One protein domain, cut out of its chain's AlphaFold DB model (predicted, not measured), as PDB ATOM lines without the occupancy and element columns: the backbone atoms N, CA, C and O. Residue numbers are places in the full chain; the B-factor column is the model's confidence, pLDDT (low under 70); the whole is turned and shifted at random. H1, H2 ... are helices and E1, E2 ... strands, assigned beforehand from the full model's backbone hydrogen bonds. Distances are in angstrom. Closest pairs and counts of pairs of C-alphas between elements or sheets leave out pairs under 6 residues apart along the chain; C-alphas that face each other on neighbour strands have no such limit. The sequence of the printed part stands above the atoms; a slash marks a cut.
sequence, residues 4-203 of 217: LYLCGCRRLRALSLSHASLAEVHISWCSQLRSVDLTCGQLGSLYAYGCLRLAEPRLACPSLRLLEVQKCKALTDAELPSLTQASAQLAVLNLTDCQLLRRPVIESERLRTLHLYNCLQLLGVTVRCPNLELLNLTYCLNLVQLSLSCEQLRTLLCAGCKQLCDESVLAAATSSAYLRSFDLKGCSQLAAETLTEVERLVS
ATOM      1  N   LEU A   4      17.971  20.561  96.545       97.56
ATOM      2  CA  LEU A   4      17.094  21.527  97.203       97.56
ATOM      3  C   LEU A   4      15.767  20.853  97.561       97.56
ATOM      4  O   LEU A   4      15.128  20.267  96.690       97.56
ATOM      5  N   TYR A   5      15.339  20.987  98.816       98.06
ATOM      6  CA  TYR A   5      14.093  20.417  99.327       98.06
ATOM      7  C   TYR A   5      13.164  21.522  99.829       98.06
ATOM      8  O   TYR A   5      13.478  22.218 100.791       98.06
ATOM      9  N   LEU A   6      12.013  21.663  99.176       97.56
ATOM     10  CA  LEU A   6      10.945  22.622  99.480       97.56
ATOM     11  C   LEU A   6       9.572  21.930  99.531       97.56
ATOM     12  O   LEU A   6       8.533  22.562  99.344       97.56
ATOM     13  N   CYS A   7       9.546  20.613  99.742       97.56
ATOM     14  CA  CYS A   7       8.312  19.837  99.748       97.56
ATOM     15  C   CYS A   7       7.305  20.382 100.771       97.56
ATOM     16  O   CYS A   7       7.637  20.654 101.924       97.56
ATOM     17  N   GLY A   8       6.045  20.509 100.359       97.25
ATOM     18  CA  GLY A   8       4.961  20.941 101.235       97.25
ATOM     19  C   GLY A   8       4.969  22.432 101.581       97.25
ATOM     20  O   GLY A   8       4.191  22.842 102.446       97.25
ATOM     21  N   CYS A   9       5.771  23.270 100.914       97.38
ATOM     22  CA  CYS A   9       5.721  24.724 101.082       97.38
ATOM     23  C   CYS A   9       4.398  25.304 100.539       97.38
ATOM     24  O   CYS A   9       4.323  25.859  99.444       97.38
ATOM     25  N   ARG A  10       3.325  25.232 101.337       93.94
ATOM     26  CA  ARG A  10       1.948  25.609 100.944       93.94
ATOM     27  C   ARG A  10       1.745  27.091 100.621       93.94
ATOM     28  O   ARG A  10       0.672  27.458 100.161       93.94
ATOM     29  N   ARG A  11       2.727  27.953 100.889       96.69
ATOM     30  CA  ARG A  11       2.690  29.383 100.533       96.69
ATOM     31  C   ARG A  11       3.557  29.724  99.321       96.69
ATOM     32  O   ARG A  11       3.440  30.837  98.817       96.69
ATOM     33  N   LEU A  12       4.397  28.797  98.857       97.75
ATOM     34  CA  LEU A  12       5.259  29.013  97.701       97.75
ATOM     35  C   LEU A  12       4.386  29.135  96.449       97.75
ATOM     36  O   LEU A  12       3.582  28.250  96.173       97.75
ATOM     37  N   ARG A  13       4.516  30.254  95.731       98.00
ATOM     38  CA  ARG A  13       3.735  30.556  94.515       98.00
ATOM     39  C   ARG A  13       4.578  30.554  93.254       98.00
ATOM     40  O   ARG A  13       4.072  30.195  92.198       98.00
ATOM     41  N   ALA A  14       5.838  30.933  93.384       98.25
ATOM     42  CA  ALA A  14       6.810  30.941  92.313       98.25
ATOM     43  C   ALA A  14       8.145  30.456  92.875       98.25
ATOM     44  O   ALA A  14       8.468  30.746  94.031       98.25
ATOM     45  N   LEU A  15       8.906  29.738  92.059       97.88
ATOM     46  CA  LEU A  15      10.287  29.376  92.345       97.88
ATOM     47  C   LEU A  15      11.132  29.744  91.134       97.88
ATOM     48  O   LEU A  15      10.880  29.235  90.053       97.88
ATOM     49  N   SER A  16      12.134  30.596  91.327       97.75
ATOM     50  CA  SER A  16      13.108  30.932  90.292       97.75
ATOM     51  C   SER A  16      14.497  30.602  90.810       97.75
ATOM     52  O   SER A  16      14.873  31.089  91.878       97.75
ATOM     53  N   LEU A  17      15.253  29.779  90.086       95.38
ATOM     54  CA  LEU A  17      16.605  29.379  90.472       95.38
ATOM     55  C   LEU A  17      17.524  29.345  89.255       95.38
ATOM     56  O   LEU A  17      17.193  28.764  88.225       95.38
ATOM     57  N   SER A  18      18.728  29.880  89.427       96.38
ATOM     58  CA  SER A  18      19.848  29.611  88.536       96.38
ATOM     59  C   SER A  18      21.012  29.085  89.361       96.38
ATOM     60  O   SER A  18      21.464  29.747  90.296       96.38
ATOM     61  N   HIS A  19      21.447  27.855  89.085       92.25
ATOM     62  CA  HIS A  19      22.490  27.220  89.885       92.25
ATOM     63  C   HIS A  19      23.292  26.192  89.081       92.25
ATOM     64  O   HIS A  19      22.747  25.252  88.503       92.25
ATOM     65  N   ALA A  20      24.620  26.335  89.086       89.44
ATOM     66  CA  ALA A  20      25.504  25.533  88.242       89.44
ATOM     67  C   ALA A  20      25.670  24.075  88.709       89.44
ATOM     68  O   ALA A  20      25.901  23.199  87.885       89.44
ATOM     69  N   SER A  21      25.554  23.798  90.013       94.00
ATOM     70  CA  SER A  21      25.845  22.473  90.598       94.00
ATOM     71  C   SER A  21      24.642  21.774  91.236       94.00
ATOM     72  O   SER A  21      24.810  20.761  91.920       94.00
ATOM     73  N   LEU A  22      23.431  22.310  91.042       96.50
ATOM     74  CA  LEU A  22      22.218  21.708  91.592       96.50
ATOM     75  C   LEU A  22      21.855  20.494  90.737       96.50
ATOM     76  O   LEU A  22      21.635  20.645  89.542       96.50
ATOM     77  N   ALA A  23      21.834  19.314  91.346       97.56
ATOM     78  CA  ALA A  23      21.536  18.039  90.707       97.56
ATOM     79  C   ALA A  23      20.069  17.633  90.880       97.56
ATOM     80  O   ALA A  23      19.511  16.987  89.994       97.56
ATOM     81  N   GLU A  24      19.431  18.038  91.983       98.31
ATOM     82  CA  GLU A  24      18.044  17.677  92.280       98.31
ATOM     83  C   GLU A  24      17.247  18.829  92.894       98.31
ATOM     84  O   GLU A  24      17.744  19.582  93.739       98.31
ATOM     85  N   VAL A  25      15.972  18.916  92.520       98.31
ATOM     86  CA  VAL A  25      14.994  19.819  93.138       98.31
ATOM     87  C   VAL A  25      13.756  19.022  93.522       98.31
ATOM     88  O   VAL A  25      13.154  18.348  92.690       98.31
ATOM     89  N   HIS A  26      13.363  19.143  94.786       98.50
ATOM     90  CA  HIS A  26      12.181  18.514  95.359       98.50
ATOM     91  C   HIS A  26      11.219  19.602  95.833       98.50
ATOM     92  O   HIS A  26      11.465  20.268  96.836       98.50
ATOM     93  N   ILE A  27      10.130  19.804  95.098       98.12
ATOM     94  CA  ILE A  27       9.108  20.841  95.334       98.12
ATOM     95  C   ILE A  27       7.699  20.240  95.442       98.12
ATOM     96  O   ILE A  27       6.698  20.943  95.316       98.12
ATOM     97  N   SER A  28       7.599  18.936  95.694       98.25
ATOM     98  CA  SER A  28       6.332  18.211  95.755       98.25
ATOM     99  C   SER A  28       5.362  18.789  96.786       98.25
ATOM    100  O   SER A  28       5.761  19.317  97.824       98.25
ATOM    101  N   TRP A  29       4.062  18.676  96.520       98.00
ATOM    102  CA  TRP A  29       2.983  19.175  97.387       98.00
ATOM    103  C   TRP A  29       3.007  20.687  97.680       98.00
ATOM    104  O   TRP A  29       2.313  21.151  98.592       98.00
ATOM    105  N   CYS A  30       3.739  21.487  96.900       98.06
ATOM    106  CA  CYS A  30       3.608  22.944  96.917       98.06
ATOM    107  C   CYS A  30       2.304  23.353  96.214       98.06
ATOM    108  O   CYS A  30       2.295  23.819  95.080       98.06
ATOM    109  N   SER A  31       1.164  23.164  96.881       96.31
ATOM    110  CA  SER A  31      -0.174  23.285  96.271       96.31
ATOM    111  C   SER A  31      -0.539  24.684  95.755       96.31
ATOM    112  O   SER A  31      -1.514  24.828  95.018       96.31
ATOM    113  N   GLN A  32       0.217  25.714  96.146       97.69
ATOM    114  CA  GLN A  32       0.057  27.087  95.660       97.69
ATOM    115  C   GLN A  32       1.057  27.480  94.570       97.69
ATOM    116  O   GLN A  32       0.918  28.576  94.024       97.69
ATOM    117  N   LEU A  33       2.017  26.608  94.245       98.38
ATOM    118  CA  LEU A  33       3.045  26.860  93.244       98.38
ATOM    119  C   LEU A  33       2.397  26.930  91.867       98.38
ATOM    120  O   LEU A  33       1.676  26.015  91.480       98.38
ATOM    121  N   ARG A  34       2.628  28.038  91.166       97.94
ATOM    122  CA  ARG A  34       2.081  28.338  89.839       97.94
ATOM    123  C   ARG A  34       3.151  28.312  88.768       97.94
ATOM    124  O   ARG A  34       2.919  27.745  87.705       97.94
ATOM    125  N   SER A  35       4.310  28.882  89.079       97.94
ATOM    126  CA  SER A  35       5.427  28.995  88.151       97.94
ATOM    127  C   SER A  35       6.716  28.454  88.753       97.94
ATOM    128  O   SER A  35       6.981  28.570  89.956       97.94
ATOM    129  N   VAL A  36       7.512  27.840  87.889       97.38
ATOM    130  CA  VAL A  36       8.842  27.326  88.203       97.38
ATOM    131  C   VAL A  36       9.747  27.749  87.062       97.38
ATOM    132  O   VAL A  36       9.470  27.385  85.930       97.38
ATOM    133  N   ASP A  37      10.802  28.498  87.350       97.25
ATOM    134  CA  ASP A  37      11.821  28.900  86.382       97.25
ATOM    135  C   ASP A  37      13.184  28.383  86.854       97.25
ATOM    136  O   ASP A  37      13.722  28.843  87.865       97.25
ATOM    137  N   LEU A  38      13.710  27.355  86.185       96.00
ATOM    138  CA  LEU A  38      14.965  26.704  86.566       96.00
ATOM    139  C   LEU A  38      15.971  26.773  85.426       96.00
ATOM    140  O   LEU A  38      15.804  26.117  84.400       96.00
ATOM    141  N   THR A  39      17.072  27.478  85.661       96.12
ATOM    142  CA  THR A  39      18.243  27.499  84.778       96.12
ATOM    143  C   THR A  39      19.417  26.816  85.476       96.12
ATOM    144  O   THR A  39      20.239  27.459  86.135       96.12
ATOM    145  N   CYS A  40      19.485  25.488  85.373       94.94
ATOM    146  CA  CYS A  40      20.430  24.661  86.126       94.94
ATOM    147  C   CYS A  40      21.148  23.662  85.206       94.94
ATOM    148  O   CYS A  40      20.565  22.674  84.762       94.94
ATOM    149  N   GLY A  41      22.443  23.880  84.955       93.38
ATOM    150  CA  GLY A  41      23.218  23.090  83.983       93.38
ATOM    151  C   GLY A  41      23.390  21.608  84.341       93.38
ATOM    152  O   GLY A  41      23.537  20.771  83.453       93.38
ATOM    153  N   GLN A  42      23.352  21.276  85.633       95.44
ATOM    154  CA  GLN A  42      23.583  19.923  86.157       95.44
ATOM    155  C   GLN A  42      22.322  19.280  86.751       95.44
ATOM    156  O   GLN A  42      22.414  18.188  87.313       95.44
ATOM    157  N   LEU A  43      21.153  19.928  86.642       96.69
ATOM    158  CA  LEU A  43      19.917  19.396  87.217       96.69
ATOM    159  C   LEU A  43      19.541  18.117  86.478       96.69
ATOM    160  O   LEU A  43      19.234  18.164  85.294       96.69
ATOM    161  N   GLY A  44      19.598  16.987  87.179       96.69
ATOM    162  CA  GLY A  44      19.273  15.666  86.653       96.69
ATOM    163  C   GLY A  44      17.839  15.241  86.949       96.69
ATOM    164  O   GLY A  44      17.250  14.535  86.129       96.69
ATOM    165  N   SER A  45      17.269  15.706  88.066       98.19
ATOM    166  CA  SER A  45      15.928  15.309  88.508       98.19
ATOM    167  C   SER A  45      15.130  16.476  89.089       98.19
ATOM    168  O   SER A  45      15.618  17.211  89.952       98.19
ATOM    169  N   LEU A  46      13.875  16.601  88.657       97.94
ATOM    170  CA  LEU A  46      12.892  17.525  89.220       97.94
ATOM    171  C   LEU A  46      11.658  16.751  89.691       97.94
ATOM    172  O   LEU A  46      10.952  16.147  88.883       97.94
ATOM    173  N   TYR A  47      11.379  16.833  90.990       98.56
ATOM    174  CA  TYR A  47      10.203  16.246  91.625       98.56
ATOM    175  C   TYR A  47       9.219  17.349  92.016       98.56
ATOM    176  O   TYR A  47       9.463  18.112  92.952       98.56
ATOM    177  N   ALA A  48       8.106  17.437  91.295       97.81
ATOM    178  CA  ALA A  48       7.069  18.457  91.449       97.81
ATOM    179  C   ALA A  48       5.654  17.871  91.576       97.81
ATOM    180  O   ALA A  48       4.659  18.584  91.418       97.81
ATOM    181  N   TYR A  49       5.537  16.586  91.910       96.56
ATOM    182  CA  TYR A  49       4.242  15.933  92.058       96.56
ATOM    183  C   TYR A  49       3.359  16.598  93.127       96.56
ATOM    184  O   TYR A  49       3.817  17.020  94.191       96.56
ATOM    185  N   GLY A  50       2.060  16.705  92.855       97.38
ATOM    186  CA  GLY A  50       1.095  17.347  93.751       97.38
ATOM    187  C   GLY A  50       1.121  18.881  93.739       97.38
ATOM    188  O   GLY A  50       0.425  19.496  94.553       97.38
ATOM    189  N   CYS A  51       1.867  19.521  92.831       97.94
ATOM    190  CA  CYS A  51       1.785  20.968  92.600       97.94
ATOM    191  C   CYS A  51       0.521  21.311  91.796       97.94
ATOM    192  O   CYS A  51       0.568  21.615  90.609       97.94
ATOM    193  N   LEU A  52      -0.639  21.260  92.461       97.38
ATOM    194  CA  LEU A  52      -1.970  21.354  91.838       97.38
ATOM    195  C   LEU A  52      -2.189  22.591  90.949       97.38
ATOM    196  O   LEU A  52      -3.071  22.567  90.094       97.38
ATOM    197  N   ARG A  53      -1.445  23.677  91.192       97.81
ATOM    198  CA  ARG A  53      -1.564  24.962  90.490       97.81
ATOM    199  C   ARG A  53      -0.434  25.234  89.495       97.81
ATOM    200  O   ARG A  53      -0.460  26.302  88.890       97.81
ATOM    201  N   LEU A  54       0.521  24.313  89.335       97.56
ATOM    202  CA  LEU A  54       1.653  24.493  88.431       97.56
ATOM    203  C   LEU A  54       1.138  24.546  86.992       97.56
ATOM    204  O   LEU A  54       0.572  23.568  86.512       97.56
ATOM    205  N   ALA A  55       1.319  25.696  86.352       96.25
ATOM    206  CA  ALA A  55       0.863  25.979  84.992       96.25
ATOM    207  C   ALA A  55       1.979  26.572  84.122       96.25
ATOM    208  O   ALA A  55       1.877  26.561  82.910       96.25
ATOM    209  N   GLU A  56       3.053  27.084  84.728       95.56
ATOM    210  CA  GLU A  56       4.117  27.783  84.002       95.56
ATOM    211  C   GLU A  56       5.505  27.228  84.372       95.56
ATOM    212  O   GLU A  56       6.313  27.928  84.995       95.56
ATOM    213  N   PRO A  57       5.805  25.951  84.069       95.50
ATOM    214  CA  PRO A  57       7.155  25.428  84.204       95.50
ATOM    215  C   PRO A  57       8.033  25.896  83.031       95.50
ATOM    216  O   PRO A  57       7.768  25.600  81.871       95.50
ATOM    217  N   ARG A  58       9.116  26.602  83.343       95.38
ATOM    218  CA  ARG A  58      10.173  27.023  82.423       95.38
ATOM    219  C   ARG A  58      11.467  26.362  82.864       95.38
ATOM    220  O   ARG A  58      11.979  26.631  83.948       95.38
ATOM    221  N   LEU A  59      11.969  25.445  82.048       94.81
ATOM    222  CA  LEU A  59      13.154  24.661  82.373       94.81
ATOM    223  C   LEU A  59      14.224  24.937  81.318       94.81
ATOM    224  O   LEU A  59      14.024  24.692  80.139       94.81
ATOM    225  N   ALA A  60      15.374  25.435  81.747       94.56
ATOM    226  CA  ALA A  60      16.603  25.509  80.967       94.56
ATOM    227  C   ALA A  60      17.639  24.605  81.651       94.56
ATOM    228  O   ALA A  60      18.572  25.056  82.319       94.56
ATOM    229  N   CYS A  61      17.394  23.296  81.568       94.62
ATOM    230  CA  CYS A  61      18.114  22.266  82.317       94.62
ATOM    231  C   CYS A  61      18.566  21.144  81.363       94.62
ATOM    232  O   CYS A  61      17.908  20.107  81.288       94.62
ATOM    233  N   PRO A  62      19.685  21.319  80.634       93.25
ATOM    234  CA  PRO A  62      20.079  20.423  79.537       93.25
ATOM    235  C   PRO A  62      20.428  18.994  79.985       93.25
ATOM    236  O   PRO A  62      20.445  18.078  79.165       93.25
ATOM    237  N   SER A  63      20.705  18.802  81.277       95.06
ATOM    238  CA  SER A  63      21.059  17.511  81.875       95.06
ATOM    239  C   SER A  63      19.871  16.783  82.518       95.06
ATOM    240  O   SER A  63      20.072  15.718  83.111       95.06
ATOM    241  N   LEU A  64      18.653  17.338  82.435       96.75
ATOM    242  CA  LEU A  64      17.478  16.819  83.137       96.75
ATOM    243  C   LEU A  64      17.043  15.482  82.538       96.75
ATOM    244  O   LEU A  64      16.604  15.423  81.396       96.75
ATOM    245  N   ARG A  65      17.131  14.404  83.317       97.69
ATOM    246  CA  ARG A  65      16.761  13.046  82.889       97.69
ATOM    247  C   ARG A  65      15.393  12.616  83.400       97.69
ATOM    248  O   ARG A  65      14.740  11.812  82.737       97.69
ATOM    249  N   LEU A  66      14.975  13.139  84.552       98.31
ATOM    250  CA  LEU A  66      13.732  12.780  85.228       98.31
ATOM    251  C   LEU A  66      12.896  14.027  85.521       98.31
ATOM    252  O   LEU A  66      13.342  14.919  86.248       98.31
ATOM    253  N   LEU A  67      11.672  14.050  84.995       98.00
ATOM    254  CA  LEU A  67      10.670  15.065  85.302       98.00
ATOM    255  C   LEU A  67       9.393  14.414  85.841       98.00
ATOM    256  O   LEU A  67       8.662  13.734  85.119       98.00
ATOM    257  N   GLU A  68       9.116  14.664  87.116       98.25
ATOM    258  CA  GLU A  68       7.945  14.156  87.825       98.25
ATOM    259  C   GLU A  68       6.971  15.290  88.157       98.25
ATOM    260  O   GLU A  68       7.211  16.086  89.064       98.25
ATOM    261  N   VAL A  69       5.863  15.375  87.417       97.69
ATOM    262  CA  VAL A  69       4.839  16.434  87.530       97.69
ATOM    263  C   VAL A  69       3.434  15.847  87.712       97.69
ATOM    264  O   VAL A  69       2.428  16.437  87.322       97.69
ATOM    265  N   GLN A  70       3.340  14.684  88.352       98.31
ATOM    266  CA  GLN A  70       2.081  13.999  88.624       98.31
ATOM    267  C   GLN A  70       1.128  14.901  89.414       98.31
ATOM    268  O   GLN A  70       1.550  15.644  90.306       98.31
ATOM    269  N   LYS A  71      -0.178  14.805  89.159       98.00
ATOM    270  CA  LYS A  71      -1.212  15.592  89.853       98.00
ATOM    271  C   LYS A  71      -1.053  17.111  89.685       98.00
ATOM    272  O   LYS A  71      -1.639  17.867  90.464       98.00
ATOM    273  N   CYS A  72      -0.298  17.592  88.697       97.44
ATOM    274  CA  CYS A  72      -0.268  19.013  88.347       97.44
ATOM    275  C   CYS A  72      -1.511  19.356  87.521       97.44
ATOM    276  O   CYS A  72      -1.497  19.387  86.295       97.44
ATOM    277  N   LYS A  73      -2.630  19.583  88.217       95.06
ATOM    278  CA  LYS A  73      -3.965  19.742  87.615       95.06
ATOM    279  C   LYS A  73      -4.165  21.035  86.820       95.06
ATOM    280  O   LYS A  73      -5.248  21.218  86.284       95.06
ATOM    281  N   ALA A  74      -3.171  21.919  86.777       97.44
ATOM    282  CA  ALA A  74      -3.199  23.140  85.983       97.44
ATOM    283  C   ALA A  74      -2.336  23.058  84.708       97.44
ATOM    284  O   ALA A  74      -2.419  23.972  83.896       97.44
ATOM    285  N   LEU A  75      -1.561  21.980  84.513       97.06
ATOM    286  CA  LEU A  75      -0.806  21.759  83.276       97.06
ATOM    287  C   LEU A  75      -1.740  21.358  82.137       97.06
ATOM    288  O   LEU A  75      -2.595  20.482  82.302       97.06
ATOM    289  N   THR A  76      -1.526  21.971  80.979       98.12
ATOM    290  CA  THR A  76      -2.271  21.731  79.746       98.12
ATOM    291  C   THR A  76      -1.330  21.240  78.645       98.12
ATOM    292  O   THR A  76      -0.123  21.096  78.842       98.12
ATOM    293  N   ASP A  77      -1.880  20.979  77.461       97.88
ATOM    294  CA  ASP A  77      -1.086  20.567  76.301       97.88
ATOM    295  C   ASP A  77      -0.073  21.654  75.871       97.88
ATOM    296  O   ASP A  77       0.954  21.326  75.280       97.88
ATOM    297  N   ALA A  78      -0.331  22.934  76.184       96.38
ATOM    298  CA  ALA A  78       0.474  24.072  75.736       96.38
ATOM    299  C   ALA A  78       1.889  24.101  76.339       96.38
ATOM    300  O   ALA A  78       2.831  24.557  75.692       96.38
ATOM    301  N   GLU A  79       2.059  23.589  77.558       93.75
ATOM    302  CA  GLU A  79       3.349  23.606  78.249       93.75
ATOM    303  C   GLU A  79       4.263  22.449  77.819       93.75
ATOM    304  O   GLU A  79       5.488  22.546  77.931       93.75
ATOM    305  N   LEU A  80       3.699  21.345  77.320       93.81
ATOM    306  CA  LEU A  80       4.443  20.100  77.104       93.81
ATOM    307  C   LEU A  80       5.573  20.200  76.070       93.81
ATOM    308  O   LEU A  80       6.644  19.671  76.374       93.81
ATOM    309  N   PRO A  81       5.423  20.897  74.922       91.19
ATOM    310  CA  PRO A  81       6.528  21.062  73.979       91.19
ATOM    311  C   PRO A  81       7.748  21.708  74.636       91.19
ATOM    312  O   PRO A  81       8.875  21.267  74.432       91.19
ATOM    313  N   SER A  82       7.524  22.709  75.495       88.38
ATOM    314  CA  SER A  82       8.617  23.362  76.215       88.38
ATOM    315  C   SER A  82       9.290  22.415  77.210       88.38
ATOM    316  O   SER A  82      10.511  22.414  77.298       88.38
ATOM    317  N   LEU A  83       8.534  21.547  77.894       90.56
ATOM    318  CA  LEU A  83       9.085  20.572  78.839       90.56
ATOM    319  C   LEU A  83       9.945  19.504  78.156       90.56
ATOM    320  O   LEU A  83      10.959  19.089  78.719       90.56
ATOM    321  N   THR A  84       9.552  19.052  76.963       87.38
ATOM    322  CA  THR A  84      10.272  17.996  76.237       87.38
ATOM    323  C   THR A  84      11.456  18.537  75.438       87.38
ATOM    324  O   THR A  84      12.480  17.863  75.359       87.38
ATOM    325  N   GLN A  85      11.364  19.760  74.902       82.50
ATOM    326  CA  GLN A  85      12.456  20.417  74.167       82.50
ATOM    327  C   GLN A  85      13.513  21.037  75.096       82.50
ATOM    328  O   GLN A  85      14.688  21.100  74.738       82.50
ATOM    329  N   ALA A  86      13.122  21.454  76.305       69.62
ATOM    330  CA  ALA A  86      14.006  22.042  77.316       69.62
ATOM    331  C   ALA A  86      15.158  21.135  77.768       69.62
ATOM    332  O   ALA A  86      16.163  21.622  78.297       69.62
ATOM    333  N   SER A  87      15.005  19.819  77.615       76.31
ATOM    334  CA  SER A  87      16.014  18.859  78.030       76.31
ATOM    335  C   SER A  87      16.297  17.833  76.946       76.31
ATOM    336  O   SER A  87      15.569  16.858  76.755       76.31
ATOM    337  N   ALA A  88      17.460  18.000  76.318       80.25
ATOM    338  CA  ALA A  88      18.006  17.066  75.344       80.25
ATOM    339  C   ALA A  88      18.328  15.676  75.927       80.25
ATOM    340  O   ALA A  88      18.760  14.808  75.177       80.25
ATOM    341  N   GLN A  89      18.173  15.461  77.239       93.75
ATOM    342  CA  GLN A  89      18.486  14.205  77.934       93.75
ATOM    343  C   GLN A  89      17.290  13.621  78.699       93.75
ATOM    344  O   GLN A  89      17.469  12.657  79.447       93.75
ATOM    345  N   LEU A  90      16.083  14.180  78.539       96.81
ATOM    346  CA  LEU A  90      14.908  13.716  79.276       96.81
ATOM    347  C   LEU A  90      14.584  12.267  78.907       96.81
ATOM    348  O   LEU A  90      14.201  11.978  77.779       96.81
ATOM    349  N   ALA A  91      14.741  11.364  79.872       97.88
ATOM    350  CA  ALA A  91      14.519   9.934  79.699       97.88
ATOM    351  C   ALA A  91      13.168   9.495  80.275       97.88
ATOM    352  O   ALA A  91      12.547   8.574  79.744       97.88
ATOM    353  N   VAL A  92      12.699  10.165  81.333       98.69
ATOM    354  CA  VAL A  92      11.453   9.836  82.031       98.69
ATOM    355  C   VAL A  92      10.617  11.094  82.238       98.69
ATOM    356  O   VAL A  92      11.073  12.057  82.859       98.69
ATOM    357  N   LEU A  93       9.371  11.046  81.765       98.38
ATOM    358  CA  LEU A  93       8.357  12.072  81.984       98.38
ATOM    359  C   LEU A  93       7.115  11.440  82.614       98.38
ATOM    360  O   LEU A  93       6.491  10.548  82.035       98.38
ATOM    361  N   ASN A  94       6.740  11.922  83.798       98.75
ATOM    362  CA  ASN A  94       5.561  11.439  84.503       98.75
ATOM    363  C   ASN A  94       4.492  12.532  84.648       98.75
ATOM    364  O   ASN A  94       4.613  13.425  85.485       98.75
ATOM    365  N   LEU A  95       3.432  12.408  83.844       98.56
ATOM    366  CA  LEU A  95       2.247  13.272  83.773       98.56
ATOM    367  C   LEU A  95       0.999  12.590  84.370       98.56
ATOM    368  O   LEU A  95      -0.129  12.955  84.051       98.56
ATOM    369  N   THR A  96       1.181  11.578  85.222       98.75
ATOM    370  CA  THR A  96       0.074  10.861  85.873       98.75
ATOM    371  C   THR A  96      -0.901  11.826  86.559       98.75
ATOM    372  O   THR A  96      -0.476  12.684  87.332       98.75
ATOM    373  N   ASP A  97      -2.209  11.639  86.356       98.56
ATOM    374  CA  ASP A  97      -3.277  12.422  87.005       98.56
ATOM    375  C   ASP A  97      -3.202  13.940  86.679       98.56
ATOM    376  O   ASP A  97      -3.603  14.797  87.474       98.56
ATOM    377  N   CYS A  98      -2.688  14.298  85.494       98.25
ATOM    378  CA  CYS A  98      -2.772  15.650  84.933       98.25
ATOM    379  C   CYS A  98      -4.111  15.839  84.197       98.25
ATOM    380  O   CYS A  98      -4.289  15.454  83.045       98.25
ATOM    381  N   GLN A  99      -5.082  16.435  84.892       97.19
ATOM    382  CA  GLN A  99      -6.497  16.417  84.494       97.19
ATOM    383  C   GLN A  99      -6.918  17.447  83.436       97.19
ATOM    384  O   GLN A  99      -8.094  17.482  83.090       97.19
ATOM    385  N   LEU A 100      -6.016  18.292  82.937       98.12
ATOM    386  CA  LEU A 100      -6.330  19.257  81.872       98.12
ATOM    387  C   LEU A 100      -5.650  18.937  80.537       98.12
ATOM    388  O   LEU A 100      -5.865  19.663  79.568       98.12
ATOM    389  N   LEU A 101      -4.889  17.841  80.466       98.44
ATOM    390  CA  LEU A 101      -4.367  17.331  79.202       98.44
ATOM    391  C   LEU A 101      -5.513  16.776  78.359       98.44
ATOM    392  O   LEU A 101      -6.364  16.043  78.876       98.44
ATOM    393  N   ARG A 102      -5.533  17.117  77.069       98.44
ATOM    394  CA  ARG A 102      -6.600  16.699  76.147       98.44
ATOM    395  C   ARG A 102      -6.045  15.982  74.934       98.44
ATOM    396  O   ARG A 102      -6.497  14.880  74.624       98.44
ATOM    397  N   ARG A 103      -5.114  16.614  74.227       98.56
ATOM    398  CA  ARG A 103      -4.486  16.103  73.005       98.56
ATOM    399  C   ARG A 103      -2.988  16.424  72.995       98.56
ATOM    400  O   ARG A 103      -2.525  17.117  72.089       98.56
ATOM    401  N   PRO A 104      -2.222  15.957  73.996       98.00
ATOM    402  CA  PRO A 104      -0.807  16.251  74.085       98.00
ATOM    403  C   PRO A 104      -0.048  15.700  72.877       98.00
ATOM    404  O   PRO A 104      -0.259  14.563  72.438       98.00
ATOM    405  N   VAL A 105       0.877  16.521  72.386       97.56
ATOM    406  CA  VAL A 105       1.883  16.148  71.395       97.56
ATOM    407  C   VAL A 105       3.224  16.084  72.114       97.56
ATOM    408  O   VAL A 105       3.711  17.095  72.614       97.56
ATOM    409  N   ILE A 106       3.801  14.888  72.187       97.12
ATOM    410  CA  ILE A 106       5.083  14.634  72.845       97.12
ATOM    411  C   ILE A 106       6.106  14.253  71.785       97.12
ATOM    412  O   ILE A 106       5.957  13.235  71.111       97.12
ATOM    413  N   GLU A 107       7.152  15.062  71.661       95.75
ATOM    414  CA  GLU A 107       8.284  14.811  70.772       95.75
ATOM    415  C   GLU A 107       9.575  14.802  71.580       95.75
ATOM    416  O   GLU A 107       9.826  15.721  72.367       95.75
ATOM    417  N   SER A 108      10.385  13.756  71.412       95.00
ATOM    418  CA  SER A 108      11.691  13.659  72.065       95.00
ATOM    419  C   SER A 108      12.527  12.524  71.486       95.00
ATOM    420  O   SER A 108      12.070  11.385  71.412       95.00
ATOM    421  N   GLU A 109      13.793  12.814  71.201       93.94
ATOM    422  CA  GLU A 109      14.777  11.824  70.751       93.94
ATOM    423  C   GLU A 109      15.310  10.932  71.882       93.94
ATOM    424  O   GLU A 109      15.940   9.912  71.615       93.94
ATOM    425  N   ARG A 110      15.109  11.295  73.157       95.94
ATOM    426  CA  ARG A 110      15.709  10.579  74.305       95.94
ATOM    427  C   ARG A 110      14.709   9.957  75.266       95.94
ATOM    428  O   ARG A 110      15.125   9.132  76.083       95.94
ATOM    429  N   LEU A 111      13.433  10.325  75.181       97.75
ATOM    430  CA  LEU A 111      12.418   9.835  76.102       97.75
ATOM    431  C   LEU A 111      12.260   8.318  75.963       97.75
ATOM    432  O   LEU A 111      11.993   7.823  74.872       97.75
ATOM    433  N   ARG A 112      12.413   7.597  77.077       98.31
ATOM    434  CA  ARG A 112      12.252   6.135  77.171       98.31
ATOM    435  C   ARG A 112      10.974   5.740  77.898       98.31
ATOM    436  O   ARG A 112      10.404   4.690  77.611       98.31
ATOM    437  N   THR A 113      10.505   6.578  78.818       98.81
ATOM    438  CA  THR A 113       9.334   6.286  79.648       98.81
ATOM    439  C   THR A 113       8.405   7.488  79.722       98.81
ATOM    440  O   THR A 113       8.808   8.571  80.154       98.81
ATOM    441  N   LEU A 114       7.145   7.269  79.348       98.81
ATOM    442  CA  LEU A 114       6.077   8.255  79.433       98.81
ATOM    443  C   LEU A 114       4.890   7.689  80.215       98.81
ATOM    444  O   LEU A 114       4.301   6.671  79.842       98.81
ATOM    445  N   HIS A 115       4.510   8.385  81.283       98.88
ATOM    446  CA  HIS A 115       3.314   8.067  82.059       98.88
ATOM    447  C   HIS A 115       2.253   9.153  81.905       98.88
ATOM    448  O   HIS A 115       2.493  10.309  82.237       98.88
ATOM    449  N   LEU A 116       1.066   8.744  81.476       98.75
ATOM    450  CA  LEU A 116      -0.170   9.524  81.365       98.75
ATOM    451  C   LEU A 116      -1.319   8.829  82.125       98.75
ATOM    452  O   LEU A 116      -2.490   9.053  81.838       98.75
ATOM    453  N   TYR A 117      -0.998   7.986  83.112       98.75
ATOM    454  CA  TYR A 117      -1.973   7.228  83.902       98.75
ATOM    455  C   TYR A 117      -3.075   8.132  84.474       98.75
ATOM    456  O   TYR A 117      -2.788   9.186  85.047       98.75
ATOM    457  N   ASN A 118      -4.329   7.687  84.375       98.69
ATOM    458  CA  ASN A 118      -5.501   8.350  84.952       98.69
ATOM    459  C   ASN A 118      -5.677   9.820  84.512       98.69
ATOM    460  O   ASN A 118      -6.166  10.641  85.286       98.69
ATOM    461  N   CYS A 119      -5.285  10.184  83.287       98.62
ATOM    462  CA  CYS A 119      -5.600  11.497  82.710       98.62
ATOM    463  C   CYS A 119      -7.018  11.467  82.118       98.62
ATOM    464  O   CYS A 119      -7.228  11.054  80.980       98.62
ATOM    465  N   LEU A 120      -8.022  11.875  82.898       97.88
ATOM    466  CA  LEU A 120      -9.429  11.620  82.558       97.88
ATOM    467  C   LEU A 120      -9.959  12.504  81.424       97.88
ATOM    468  O   LEU A 120     -10.966  12.161  80.821       97.88
ATOM    469  N   GLN A 121      -9.320  13.639  81.132       98.19
ATOM    470  CA  GLN A 121      -9.716  14.535  80.032       98.19
ATOM    471  C   GLN A 121      -8.980  14.244  78.717       98.19
ATOM    472  O   GLN A 121      -9.215  14.929  77.721       98.19
ATOM    473  N   LEU A 122      -8.115  13.227  78.710       98.38
ATOM    474  CA  LEU A 122      -7.333  12.840  77.550       98.38
ATOM    475  C   LEU A 122      -8.256  12.247  76.484       98.38
ATOM    476  O   LEU A 122      -8.900  11.231  76.723       98.38
ATOM    477  N   LEU A 123      -8.324  12.898  75.326       98.56
ATOM    478  CA  LEU A 123      -9.103  12.474  74.162       98.56
ATOM    479  C   LEU A 123      -8.209  11.819  73.112       98.56
ATOM    480  O   LEU A 123      -8.614  10.871  72.452       98.56
ATOM    481  N   GLY A 124      -6.982  12.304  72.952       98.50
ATOM    482  CA  GLY A 124      -6.019  11.707  72.038       98.50
ATOM    483  C   GLY A 124      -4.596  11.914  72.517       98.50
ATOM    484  O   GLY A 124      -4.350  12.787  73.339       98.50
ATOM    485  N   VAL A 125      -3.657  11.127  72.005       98.38
ATOM    486  CA  VAL A 125      -2.226  11.320  72.271       98.38
ATOM    487  C   VAL A 125      -1.442  11.146  70.986       98.38
ATOM    488  O   VAL A 125      -1.602  10.149  70.280       98.38
ATOM    489  N   THR A 126      -0.550  12.095  70.716       98.31
ATOM    490  CA  THR A 126       0.457  11.961  69.670       98.31
ATOM    491  C   THR A 126       1.835  11.861  70.304       98.31
ATOM    492  O   THR A 126       2.261  12.782  70.999       98.31
ATOM    493  N   VAL A 127       2.541  10.758  70.059       97.88
ATOM    494  CA  VAL A 127       3.898  10.545  70.575       97.88
ATOM    495  C   VAL A 127       4.844  10.266  69.419       97.88
ATOM    496  O   VAL A 127       4.699   9.264  68.725       97.88
ATOM    497  N   ARG A 128       5.817  11.154  69.220       97.00
ATOM    498  CA  ARG A 128       6.916  11.015  68.258       97.00
ATOM    499  C   ARG A 128       8.222  10.902  69.030       97.00
ATOM    500  O   ARG A 128       8.963  11.868  69.205       97.00
ATOM    501  N   CYS A 129       8.445   9.710  69.567       96.38
ATOM    502  CA  CYS A 129       9.594   9.397  70.405       96.38
ATOM    503  C   CYS A 129      10.188   8.063  69.944       96.38
ATOM    504  O   CYS A 129       9.735   7.018  70.420       96.38
ATOM    505  N   PRO A 130      11.177   8.064  69.032       95.50
ATOM    506  CA  PRO A 130      11.693   6.832  68.429       95.50
ATOM    507  C   PRO A 130      12.315   5.882  69.462       95.50
ATOM    508  O   PRO A 130      12.229   4.668  69.308       95.50
ATOM    509  N   ASN A 131      12.866   6.427  70.552       96.31
ATOM    510  CA  ASN A 131      13.496   5.677  71.642       96.31
ATOM    511  C   ASN A 131      12.555   5.346  72.818       96.31
ATOM    512  O   ASN A 131      13.026   4.861  73.849       96.31
ATOM    513  N   LEU A 132      11.247   5.606  72.697       97.88
ATOM    514  CA  LEU A 132      10.297   5.307  73.768       97.88
ATOM    515  C   LEU A 132      10.143   3.798  73.930       97.88
ATOM    516  O   LEU A 132       9.836   3.115  72.966       97.88
ATOM    517  N   GLU A 133      10.301   3.293  75.151       98.25
ATOM    518  CA  GLU A 133      10.190   1.867  75.477       98.25
ATOM    519  C   GLU A 133       8.883   1.543  76.212       98.25
ATOM    520  O   GLU A 133       8.333   0.451  76.042       98.25
ATOM    521  N   LEU A 134       8.373   2.490  77.010       98.75
ATOM    522  CA  LEU A 134       7.154   2.336  77.801       98.75
ATOM    523  C   LEU A 134       6.242   3.556  77.668       98.75
ATOM    524  O   LEU A 134       6.633   4.677  78.004       98.75
ATOM    525  N   LEU A 135       4.993   3.296  77.276       98.81
ATOM    526  CA  LEU A 135       3.888   4.249  77.319       98.81
ATOM    527  C   LEU A 135       2.771   3.707  78.215       98.81
ATOM    528  O   LEU A 135       2.216   2.639  77.959       98.81
ATOM    529  N   ASN A 136       2.428   4.450  79.267       98.88
ATOM    530  CA  ASN A 136       1.332   4.100  80.167       98.88
ATOM    531  C   ASN A 136       0.189   5.114  80.064       98.88
ATOM    532  O   ASN A 136       0.345   6.267  80.459       98.88
ATOM    533  N   LEU A 137      -0.957   4.644  79.587       98.81
ATOM    534  CA  LEU A 137      -2.218   5.360  79.402       98.81
ATOM    535  C   LEU A 137      -3.354   4.740  80.230       98.81
ATOM    536  O   LEU A 137      -4.520   5.082  80.044       98.81
ATOM    537  N   THR A 138      -3.042   3.830  81.152       98.81
ATOM    538  CA  THR A 138      -4.040   3.111  81.946       98.81
ATOM    539  C   THR A 138      -5.002   4.078  82.653       98.81
ATOM    540  O   THR A 138      -4.591   5.088  83.229       98.81
ATOM    541  N   TYR A 139      -6.296   3.760  82.599       98.75
ATOM    542  CA  TYR A 139      -7.425   4.557  83.091       98.75
ATOM    543  C   TYR A 139      -7.590   5.952  82.460       98.75
ATOM    544  O   TYR A 139      -8.216   6.830  83.056       98.75
ATOM    545  N   CYS A 140      -7.117   6.170  81.230       98.62
ATOM    546  CA  CYS A 140      -7.541   7.323  80.426       98.62
ATOM    547  C   CYS A 140      -8.932   7.062  79.828       98.62
ATOM    548  O   CYS A 140      -9.078   6.674  78.672       98.62
ATOM    549  N   LEU A 141      -9.974   7.231  80.647       98.06
ATOM    550  CA  LEU A 141     -11.331   6.753  80.340       98.06
ATOM    551  C   LEU A 141     -11.941   7.333  79.054       98.06
ATOM    552  O   LEU A 141     -12.782   6.667  78.460       98.06
ATOM    553  N   ASN A 142     -11.530   8.537  78.646       98.06
ATOM    554  CA  ASN A 142     -12.054   9.260  77.481       98.06
ATOM    555  C   ASN A 142     -11.135   9.196  76.248       98.06
ATOM    556  O   ASN A 142     -11.397   9.878  75.257       98.06
ATOM    557  N   LEU A 143     -10.059   8.409  76.309       98.50
ATOM    558  CA  LEU A 143      -9.073   8.327  75.239       98.50
ATOM    559  C   LEU A 143      -9.655   7.589  74.035       98.50
ATOM    560  O   LEU A 143      -9.998   6.417  74.155       98.50
ATOM    561  N   VAL A 144      -9.725   8.272  72.891       98.06
ATOM    562  CA  VAL A 144     -10.254   7.726  71.630       98.06
ATOM    563  C   VAL A 144      -9.174   7.474  70.582       98.06
ATOM    564  O   VAL A 144      -9.357   6.623  69.720       98.06
ATOM    565  N   GLN A 145      -8.055   8.206  70.632       97.25
ATOM    566  CA  GLN A 145      -7.080   8.225  69.541       97.25
ATOM    567  C   GLN A 145      -5.630   8.126  70.023       97.25
ATOM    568  O   GLN A 145      -5.185   8.875  70.894       97.25
ATOM    569  N   LEU A 146      -4.865   7.263  69.363       97.69
ATOM    570  CA  LEU A 146      -3.423   7.108  69.499       97.69
ATOM    571  C   LEU A 146      -2.759   7.357  68.149       97.69
ATOM    572  O   LEU A 146      -3.146   6.781  67.137       97.69
ATOM    573  N   SER A 147      -1.728   8.192  68.149       97.62
ATOM    574  CA  SER A 147      -0.835   8.390  67.010       97.62
ATOM    575  C   SER A 147       0.592   8.194  67.500       97.62
ATOM    576  O   SER A 147       1.167   9.101  68.105       97.62
ATOM    577  N   LEU A 148       1.148   7.007  67.269       97.31
ATOM    578  CA  LEU A 148       2.447   6.611  67.806       97.31
ATOM    579  C   LEU A 148       3.479   6.476  66.683       97.31
ATOM    580  O   LEU A 148       3.282   5.744  65.719       97.31
ATOM    581  N   SER A 149       4.596   7.176  66.837       96.25
ATOM    582  CA  SER A 149       5.825   6.997  66.063       96.25
ATOM    583  C   SER A 149       6.934   6.664  67.059       96.25
ATOM    584  O   SER A 149       7.725   7.522  67.461       96.25
ATOM    585  N   CYS A 150       6.900   5.420  67.543       95.69
ATOM    586  CA  CYS A 150       7.733   4.911  68.633       95.69
ATOM    587  C   CYS A 150       8.327   3.550  68.254       95.69
ATOM    588  O   CYS A 150       7.831   2.498  68.660       95.69
ATOM    589  N   GLU A 151       9.396   3.575  67.462       94.00
ATOM    590  CA  GLU A 151      10.009   2.367  66.899       94.00
ATOM    591  C   GLU A 151      10.461   1.383  67.979       94.00
ATOM    592  O   GLU A 151      10.259   0.184  67.826       94.00
ATOM    593  N   GLN A 152      11.009   1.876  69.095       95.94
ATOM    594  CA  GLN A 152      11.529   1.051  70.191       95.94
ATOM    595  C   GLN A 152      10.487   0.673  71.258       95.94
ATOM    596  O   GLN A 152      10.870   0.138  72.303       95.94
ATOM    597  N   LEU A 153       9.192   0.931  71.030       97.38
ATOM    598  CA  LEU A 153       8.159   0.683  72.039       97.38
ATOM    599  C   LEU A 153       8.064  -0.809  72.369       97.38
ATOM    600  O   LEU A 153       7.903  -1.655  71.497       97.38
ATOM    601  N   ARG A 154       8.172  -1.145  73.656       97.00
ATOM    602  CA  ARG A 154       8.097  -2.530  74.151       97.00
ATOM    603  C   ARG A 154       6.834  -2.774  74.953       97.00
ATOM    604  O   ARG A 154       6.331  -3.896  74.967       97.00
ATOM    605  N   THR A 155       6.357  -1.739  75.642       98.12
ATOM    606  CA  THR A 155       5.221  -1.813  76.559       98.12
ATOM    607  C   THR A 155       4.245  -0.673  76.301       98.12
ATOM    608  O   THR A 155       4.600   0.498  76.456       98.12
ATOM    609  N   LEU A 156       3.005  -1.025  75.973       98.12
ATOM    610  CA  LEU A 156       1.879  -0.107  75.850       98.12
ATOM    611  C   LEU A 156       0.773  -0.532  76.821       98.12
ATOM    612  O   LEU A 156       0.204  -1.613  76.697       98.12
ATOM    613  N   LEU A 157       0.478   0.302  77.814       98.69
ATOM    614  CA  LEU A 157      -0.556   0.012  78.808       98.69
ATOM    615  C   LEU A 157      -1.759   0.917  78.569       98.69
ATOM    616  O   LEU A 157      -1.659   2.124  78.759       98.69
ATOM    617  N   CYS A 158      -2.887   0.335  78.182       98.38
ATOM    618  CA  CYS A 158      -4.133   1.039  77.887       98.38
ATOM    619  C   CYS A 158      -5.315   0.484  78.697       98.38
ATOM    620  O   CYS A 158      -6.466   0.772  78.375       98.38
ATOM    621  N   ALA A 159      -5.063  -0.286  79.761       98.50
ATOM    622  CA  ALA A 159      -6.122  -0.890  80.560       98.50
ATOM    623  C   ALA A 159      -7.151   0.155  81.028       98.50
ATOM    624  O   ALA A 159      -6.804   1.243  81.492       98.50
ATOM    625  N   GLY A 160      -8.434  -0.167  80.896       98.31
ATOM    626  CA  GLY A 160      -9.545   0.702  81.270       98.31
ATOM    627  C   GLY A 160      -9.771   1.916  80.359       98.31
ATOM    628  O   GLY A 160     -10.581   2.768  80.726       98.31
ATOM    629  N   CYS A 161      -9.112   2.028  79.198       98.44
ATOM    630  CA  CYS A 161      -9.421   3.061  78.197       98.44
ATOM    631  C   CYS A 161     -10.726   2.713  77.463       98.44
ATOM    632  O   CYS A 161     -10.729   2.114  76.391       98.44
ATOM    633  N   LYS A 162     -11.863   3.058  78.072       96.94
ATOM    634  CA  LYS A 162     -13.197   2.596  77.643       96.94
ATOM    635  C   LYS A 162     -13.668   3.135  76.290       96.94
ATOM    636  O   LYS A 162     -14.606   2.568  75.743       96.94
ATOM    637  N   GLN A 163     -13.073   4.224  75.807       97.88
ATOM    638  CA  GLN A 163     -13.443   4.899  74.556       97.88
ATOM    639  C   GLN A 163     -12.450   4.632  73.413       97.88
ATOM    640  O   GLN A 163     -12.551   5.239  72.350       97.88
ATOM    641  N   LEU A 164     -11.457   3.767  73.636       96.94
ATOM    642  CA  LEU A 164     -10.442   3.480  72.635       96.94
ATOM    643  C   LEU A 164     -11.034   2.564  71.558       96.94
ATOM    644  O   LEU A 164     -11.628   1.538  71.893       96.94
ATOM    645  N   CYS A 165     -10.876   2.932  70.286       95.75
ATOM    646  CA  CYS A 165     -11.449   2.200  69.158       95.75
ATOM    647  C   CYS A 165     -10.460   1.218  68.508       95.75
ATOM    648  O   CYS A 165      -9.239   1.350  68.646       95.75
ATOM    649  N   ASP A 166     -11.008   0.269  67.746       97.00
ATOM    650  CA  ASP A 166     -10.255  -0.776  67.044       97.00
ATOM    651  C   ASP A 166      -9.168  -0.212  66.119       97.00
ATOM    652  O   ASP A 166      -8.009  -0.615  66.202       97.00
ATOM    653  N   GLU A 167      -9.520   0.773  65.284       96.19
ATOM    654  CA  GLU A 167      -8.597   1.414  64.337       96.19
ATOM    655  C   GLU A 167      -7.360   1.972  65.050       96.19
ATOM    656  O   GLU A 167      -6.222   1.715  64.651       96.19
ATOM    657  N   SER A 168      -7.576   2.688  66.155       95.88
ATOM    658  CA  SER A 168      -6.493   3.289  66.925       95.88
ATOM    659  C   SER A 168      -5.590   2.241  67.579       95.88
ATOM    660  O   SER A 168      -4.385   2.474  67.708       95.88
ATOM    661  N   VAL A 169      -6.154   1.121  68.035       96.25
ATOM    662  CA  VAL A 169      -5.396   0.032  68.663       96.25
ATOM    663  C   VAL A 169      -4.556  -0.712  67.631       96.25
ATOM    664  O   VAL A 169      -3.368  -0.940  67.866       96.25
ATOM    665  N   LEU A 170      -5.140  -1.047  66.481       95.69
ATOM    666  CA  LEU A 170      -4.446  -1.743  65.397       95.69
ATOM    667  C   LEU A 170      -3.320  -0.883  64.809       95.69
ATOM    668  O   LEU A 170      -2.211  -1.381  64.598       95.69
ATOM    669  N   ALA A 171      -3.555   0.418  64.619       94.56
ATOM    670  CA  ALA A 171      -2.513   1.356  64.204       94.56
ATOM    671  C   ALA A 171      -1.351   1.399  65.214       94.56
ATOM    672  O   ALA A 171      -0.183   1.325  64.832       94.56
ATOM    673  N   ALA A 172      -1.654   1.452  66.516       94.12
ATOM    674  CA  ALA A 172      -0.631   1.418  67.560       94.12
ATOM    675  C   ALA A 172       0.164   0.097  67.550       94.12
ATOM    676  O   ALA A 172       1.394   0.135  67.579       94.12
ATOM    677  N   ALA A 173      -0.513  -1.052  67.451       92.56
ATOM    678  CA  ALA A 173       0.119  -2.374  67.431       92.56
ATOM    679  C   ALA A 173       1.041  -2.583  66.219       92.56
ATOM    680  O   ALA A 173       2.113  -3.164  66.348       92.56
ATOM    681  N   THR A 174       0.647  -2.083  65.048       91.06
ATOM    682  CA  THR A 174       1.413  -2.236  63.797       91.06
ATOM    683  C   THR A 174       2.566  -1.240  63.668       91.06
ATOM    684  O   THR A 174       3.527  -1.508  62.951       91.06
ATOM    685  N   SER A 175       2.515  -0.115  64.387       87.38
ATOM    686  CA  SER A 175       3.554   0.924  64.337       87.38
ATOM    687  C   SER A 175       4.868   0.563  65.046       87.38
ATOM    688  O   SER A 175       5.867   1.259  64.862       87.38
ATOM    689  N   SER A 176       4.893  -0.496  65.864       85.88
ATOM    690  CA  SER A 176       6.056  -0.853  66.679       85.88
ATOM    691  C   SER A 176       6.457  -2.318  66.525       85.88
ATOM    692  O   SER A 176       5.775  -3.226  66.993       85.88
ATOM    693  N   ALA A 177       7.625  -2.549  65.923       85.88
ATOM    694  CA  ALA A 177       8.150  -3.889  65.658       85.88
ATOM    695  C   ALA A 177       8.644  -4.634  66.915       85.88
ATOM    696  O   ALA A 177       8.895  -5.837  66.860       85.88
ATOM    697  N   TYR A 178       8.825  -3.935  68.042       91.00
ATOM    698  CA  TYR A 178       9.358  -4.505  69.285       91.00
ATOM    699  C   TYR A 178       8.327  -4.592  70.412       91.00
ATOM    700  O   TYR A 178       8.713  -4.891  71.551       91.00
ATOM    701  N   LEU A 179       7.047  -4.348  70.119       92.62
ATOM    702  CA  LEU A 179       5.983  -4.399  71.113       92.62
ATOM    703  C   LEU A 179       5.858  -5.827  71.662       92.62
ATOM    704  O   LEU A 179       5.655  -6.778  70.916       92.62
ATOM    705  N   ARG A 180       6.021  -5.980  72.980       92.12
ATOM    706  CA  ARG A 180       5.984  -7.276  73.692       92.12
ATOM    707  C   ARG A 180       4.893  -7.349  74.748       92.12
ATOM    708  O   ARG A 180       4.539  -8.432  75.196       92.12
ATOM    709  N   SER A 181       4.413  -6.197  75.198       94.69
ATOM    710  CA  SER A 181       3.371  -6.086  76.205       94.69
ATOM    711  C   SER A 181       2.380  -5.025  75.764       94.69
ATOM    712  O   SER A 181       2.749  -3.860  75.601       94.69
ATOM    713  N   PHE A 182       1.131  -5.435  75.561       95.19
ATOM    714  CA  PHE A 182       0.030  -4.541  75.235       95.19
ATOM    715  C   PHE A 182      -1.165  -4.875  76.135       95.19
ATOM    716  O   PHE A 182      -1.836  -5.884  75.945       95.19
ATOM    717  N   ASP A 183      -1.404  -4.050  77.157       97.12
ATOM    718  CA  ASP A 183      -2.511  -4.260  78.095       97.12
ATOM    719  C   ASP A 183      -3.762  -3.493  77.651       97.12
ATOM    720  O   ASP A 183      -3.804  -2.263  77.717       97.12
ATOM    721  N   LEU A 184      -4.786  -4.231  77.220       97.00
ATOM    722  CA  LEU A 184      -6.089  -3.719  76.777       97.00
ATOM    723  C   LEU A 184      -7.237  -4.141  77.712       97.00
ATOM    724  O   LEU A 184      -8.415  -4.039  77.355       97.00
ATOM    725  N   LYS A 185      -6.933  -4.632  78.922       97.25
ATOM    726  CA  LYS A 185      -7.962  -5.113  79.857       97.25
ATOM    727  C   LYS A 185      -8.979  -4.016  80.169       97.25
ATOM    728  O   LYS A 185      -8.624  -2.921  80.591       97.25
ATOM    729  N   GLY A 186     -10.264  -4.325  80.015       96.69
ATOM    730  CA  GLY A 186     -11.348  -3.386  80.316       96.69
ATOM    731  C   GLY A 186     -11.577  -2.290  79.264       96.69
ATOM    732  O   GLY A 186     -12.329  -1.355  79.542       96.69
ATOM    733  N   CYS A 187     -10.972  -2.392  78.075       97.44
ATOM    734  CA  CYS A 187     -11.320  -1.572  76.910       97.44
ATOM    735  C   CYS A 187     -12.613  -2.101  76.264       97.44
ATOM    736  O   CYS A 187     -12.585  -2.941  75.372       97.44
ATOM    737  N   SER A 188     -13.765  -1.634  76.751       95.44
ATOM    738  CA  SER A 188     -15.089  -2.192  76.421       95.44
ATOM    739  C   SER A 188     -15.607  -1.918  75.003       95.44
ATOM    740  O   SER A 188     -16.660  -2.438  74.654       95.44
ATOM    741  N   GLN A 189     -14.930  -1.074  74.219       95.06
ATOM    742  CA  GLN A 189     -15.308  -0.759  72.835       95.06
ATOM    743  C   GLN A 189     -14.569  -1.598  71.786       95.06
ATOM    744  O   GLN A 189     -14.876  -1.468  70.607       95.06
ATOM    745  N   LEU A 190     -13.612  -2.435  72.196       96.88
ATOM    746  CA  LEU A 190     -12.816  -3.224  71.263       96.88
ATOM    747  C   LEU A 190     -13.542  -4.501  70.856       96.88
ATOM    748  O   LEU A 190     -14.078  -5.222  71.706       96.88
ATOM    749  N   ALA A 191     -13.513  -4.789  69.559       97.12
ATOM    750  CA  ALA A 191     -13.996  -6.045  69.010       97.12
ATOM    751  C   ALA A 191     -13.086  -7.212  69.437       97.12
ATOM    752  O   ALA A 191     -11.881  -7.044  69.656       97.12
ATOM    753  N   ALA A 192     -13.651  -8.417  69.545       95.69
ATOM    754  CA  ALA A 192     -12.882  -9.607  69.910       95.69
ATOM    755  C   ALA A 192     -11.777  -9.899  68.879       95.69
ATOM    756  O   ALA A 192     -10.661 -10.263  69.246       95.69
ATOM    757  N   GLU A 193     -12.069  -9.652  67.603       96.38
ATOM    758  CA  GLU A 193     -11.154  -9.807  66.476       96.38
ATOM    759  C   GLU A 193      -9.927  -8.898  66.613       96.38
ATOM    760  O   GLU A 193      -8.803  -9.341  66.379       96.38
ATOM    761  N   THR A 194     -10.119  -7.654  67.062       96.50
ATOM    762  CA  THR A 194      -9.023  -6.717  67.344       96.50
ATOM    763  C   THR A 194      -8.107  -7.244  68.435       96.50
ATOM    764  O   THR A 194      -6.887  -7.183  68.298       96.50
ATOM    765  N   LEU A 195      -8.678  -7.774  69.519       95.00
ATOM    766  CA  LEU A 195      -7.893  -8.322  70.624       95.00
ATOM    767  C   LEU A 195      -7.065  -9.527  70.166       95.00
ATOM    768  O   LEU A 195      -5.868  -9.578  70.441       95.00
ATOM    769  N   THR A 196      -7.674 -10.448  69.412       94.56
ATOM    770  CA  THR A 196      -6.968 -11.607  68.845       94.56
ATOM    771  C   THR A 196      -5.849 -11.183  67.891       94.56
ATOM    772  O   THR A 196      -4.753 -11.743  67.937       94.56
ATOM    773  N   GLU A 197      -6.086 -10.178  67.046       94.25
ATOM    774  CA  GLU A 197      -5.066  -9.678  66.124       94.25
ATOM    775  C   GLU A 197      -3.903  -9.007  66.865       94.25
ATOM    776  O   GLU A 197      -2.739  -9.266  66.555       94.25
ATOM    777  N   VAL A 198      -4.185  -8.204  67.892       93.38
ATOM    778  CA  VAL A 198      -3.141  -7.620  68.747       93.38
ATOM    779  C   VAL A 198      -2.332  -8.712  69.444       93.38
ATOM    780  O   VAL A 198      -1.102  -8.655  69.434       93.38
ATOM    781  N   GLU A 199      -2.985  -9.724  70.015       92.25
ATOM    782  CA  GLU A 199      -2.297 -10.862  70.633       92.25
ATOM    783  C   GLU A 199      -1.381 -11.576  69.632       92.25
ATOM    784  O   GLU A 199      -0.245 -11.911  69.972       92.25
ATOM    785  N   ARG A 200      -1.826 -11.747  68.381       91.50
ATOM    786  CA  ARG A 200      -1.023 -12.331  67.300       91.50
ATOM    787  C   ARG A 200       0.191 -11.469  66.943       91.50
ATOM    788  O   ARG A 200       1.261 -12.022  66.702       91.50
ATOM    789  N   LEU A 201       0.035 -10.144  66.902       89.44
ATOM    790  CA  LEU A 201       1.114  -9.199  66.583       89.44
ATOM    791  C   LEU A 201       2.165  -9.098  67.698       89.44
ATOM    792  O   LEU A 201       3.344  -8.903  67.411       89.44
ATOM    793  N   VAL A 202       1.741  -9.219  68.957       87.31
ATOM    794  CA  VAL A 202       2.601  -9.035  70.141       87.31
ATOM    795  C   VAL A 202       3.224 -10.356  70.618       87.31
ATOM    796  O   VAL A 202       4.245 -10.358  71.313       87.31
ATOM    797  N   SER A 203       2.651 -11.498  70.231       80.44
ATOM    798  CA  SER A 203       3.230 -12.810  70.516       80.44
ATOM    799  C   SER A 203       4.512 -13.026  69.705       80.44
ATOM    800  O   SER A 203       4.521 -12.799  68.493       80.44
TER     801      SER A 203
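Overview. This is residues 4 to 203 of the 217 residues of a protein of Calcidiscus leptoporus (UniProt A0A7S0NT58). With little regular structure, the chain winds in stacked turns, a curved solenoid: one wall is the sheet E2 E4 E6 E7 E9 E11 E13 E14; opposite it stand in a row E1 E3 E5, H1, E8 E10 E12 and H2, and H3 caps the end of the stack beside E14 and H2. Of 200 printed residues, 78 form 14 strands in three parallel sheets and three helices, after E6, E13 and E14, a mixed class. The whole is compact, radius of gyration of the C-alphas 17.4 A, spanning 54 by 27 by 22 A.

Arrangement. E2, residues 24 to 26, is the parallel neighbour of E4, 45 to 47, with N 25 and O 45 3.1 A apart. H1, 80 to 85, only grazes both three-stranded sheets. H2, 166 to 174, touches H3, 192 to 202; the closest C-alphas, Asp 166 and Thr 194, are 6.1 A apart.

Along the chain. E1, residues 14 to 18, begins at C-alpha 14, (6.810, 30.941, 92.313), and H3, 15.5 A long, ends at C-alpha 202, (2.601, -9.035, 70.141).

Size, cuts and confidence. The printed part has no cut; residue 86 has pLDDT under 70.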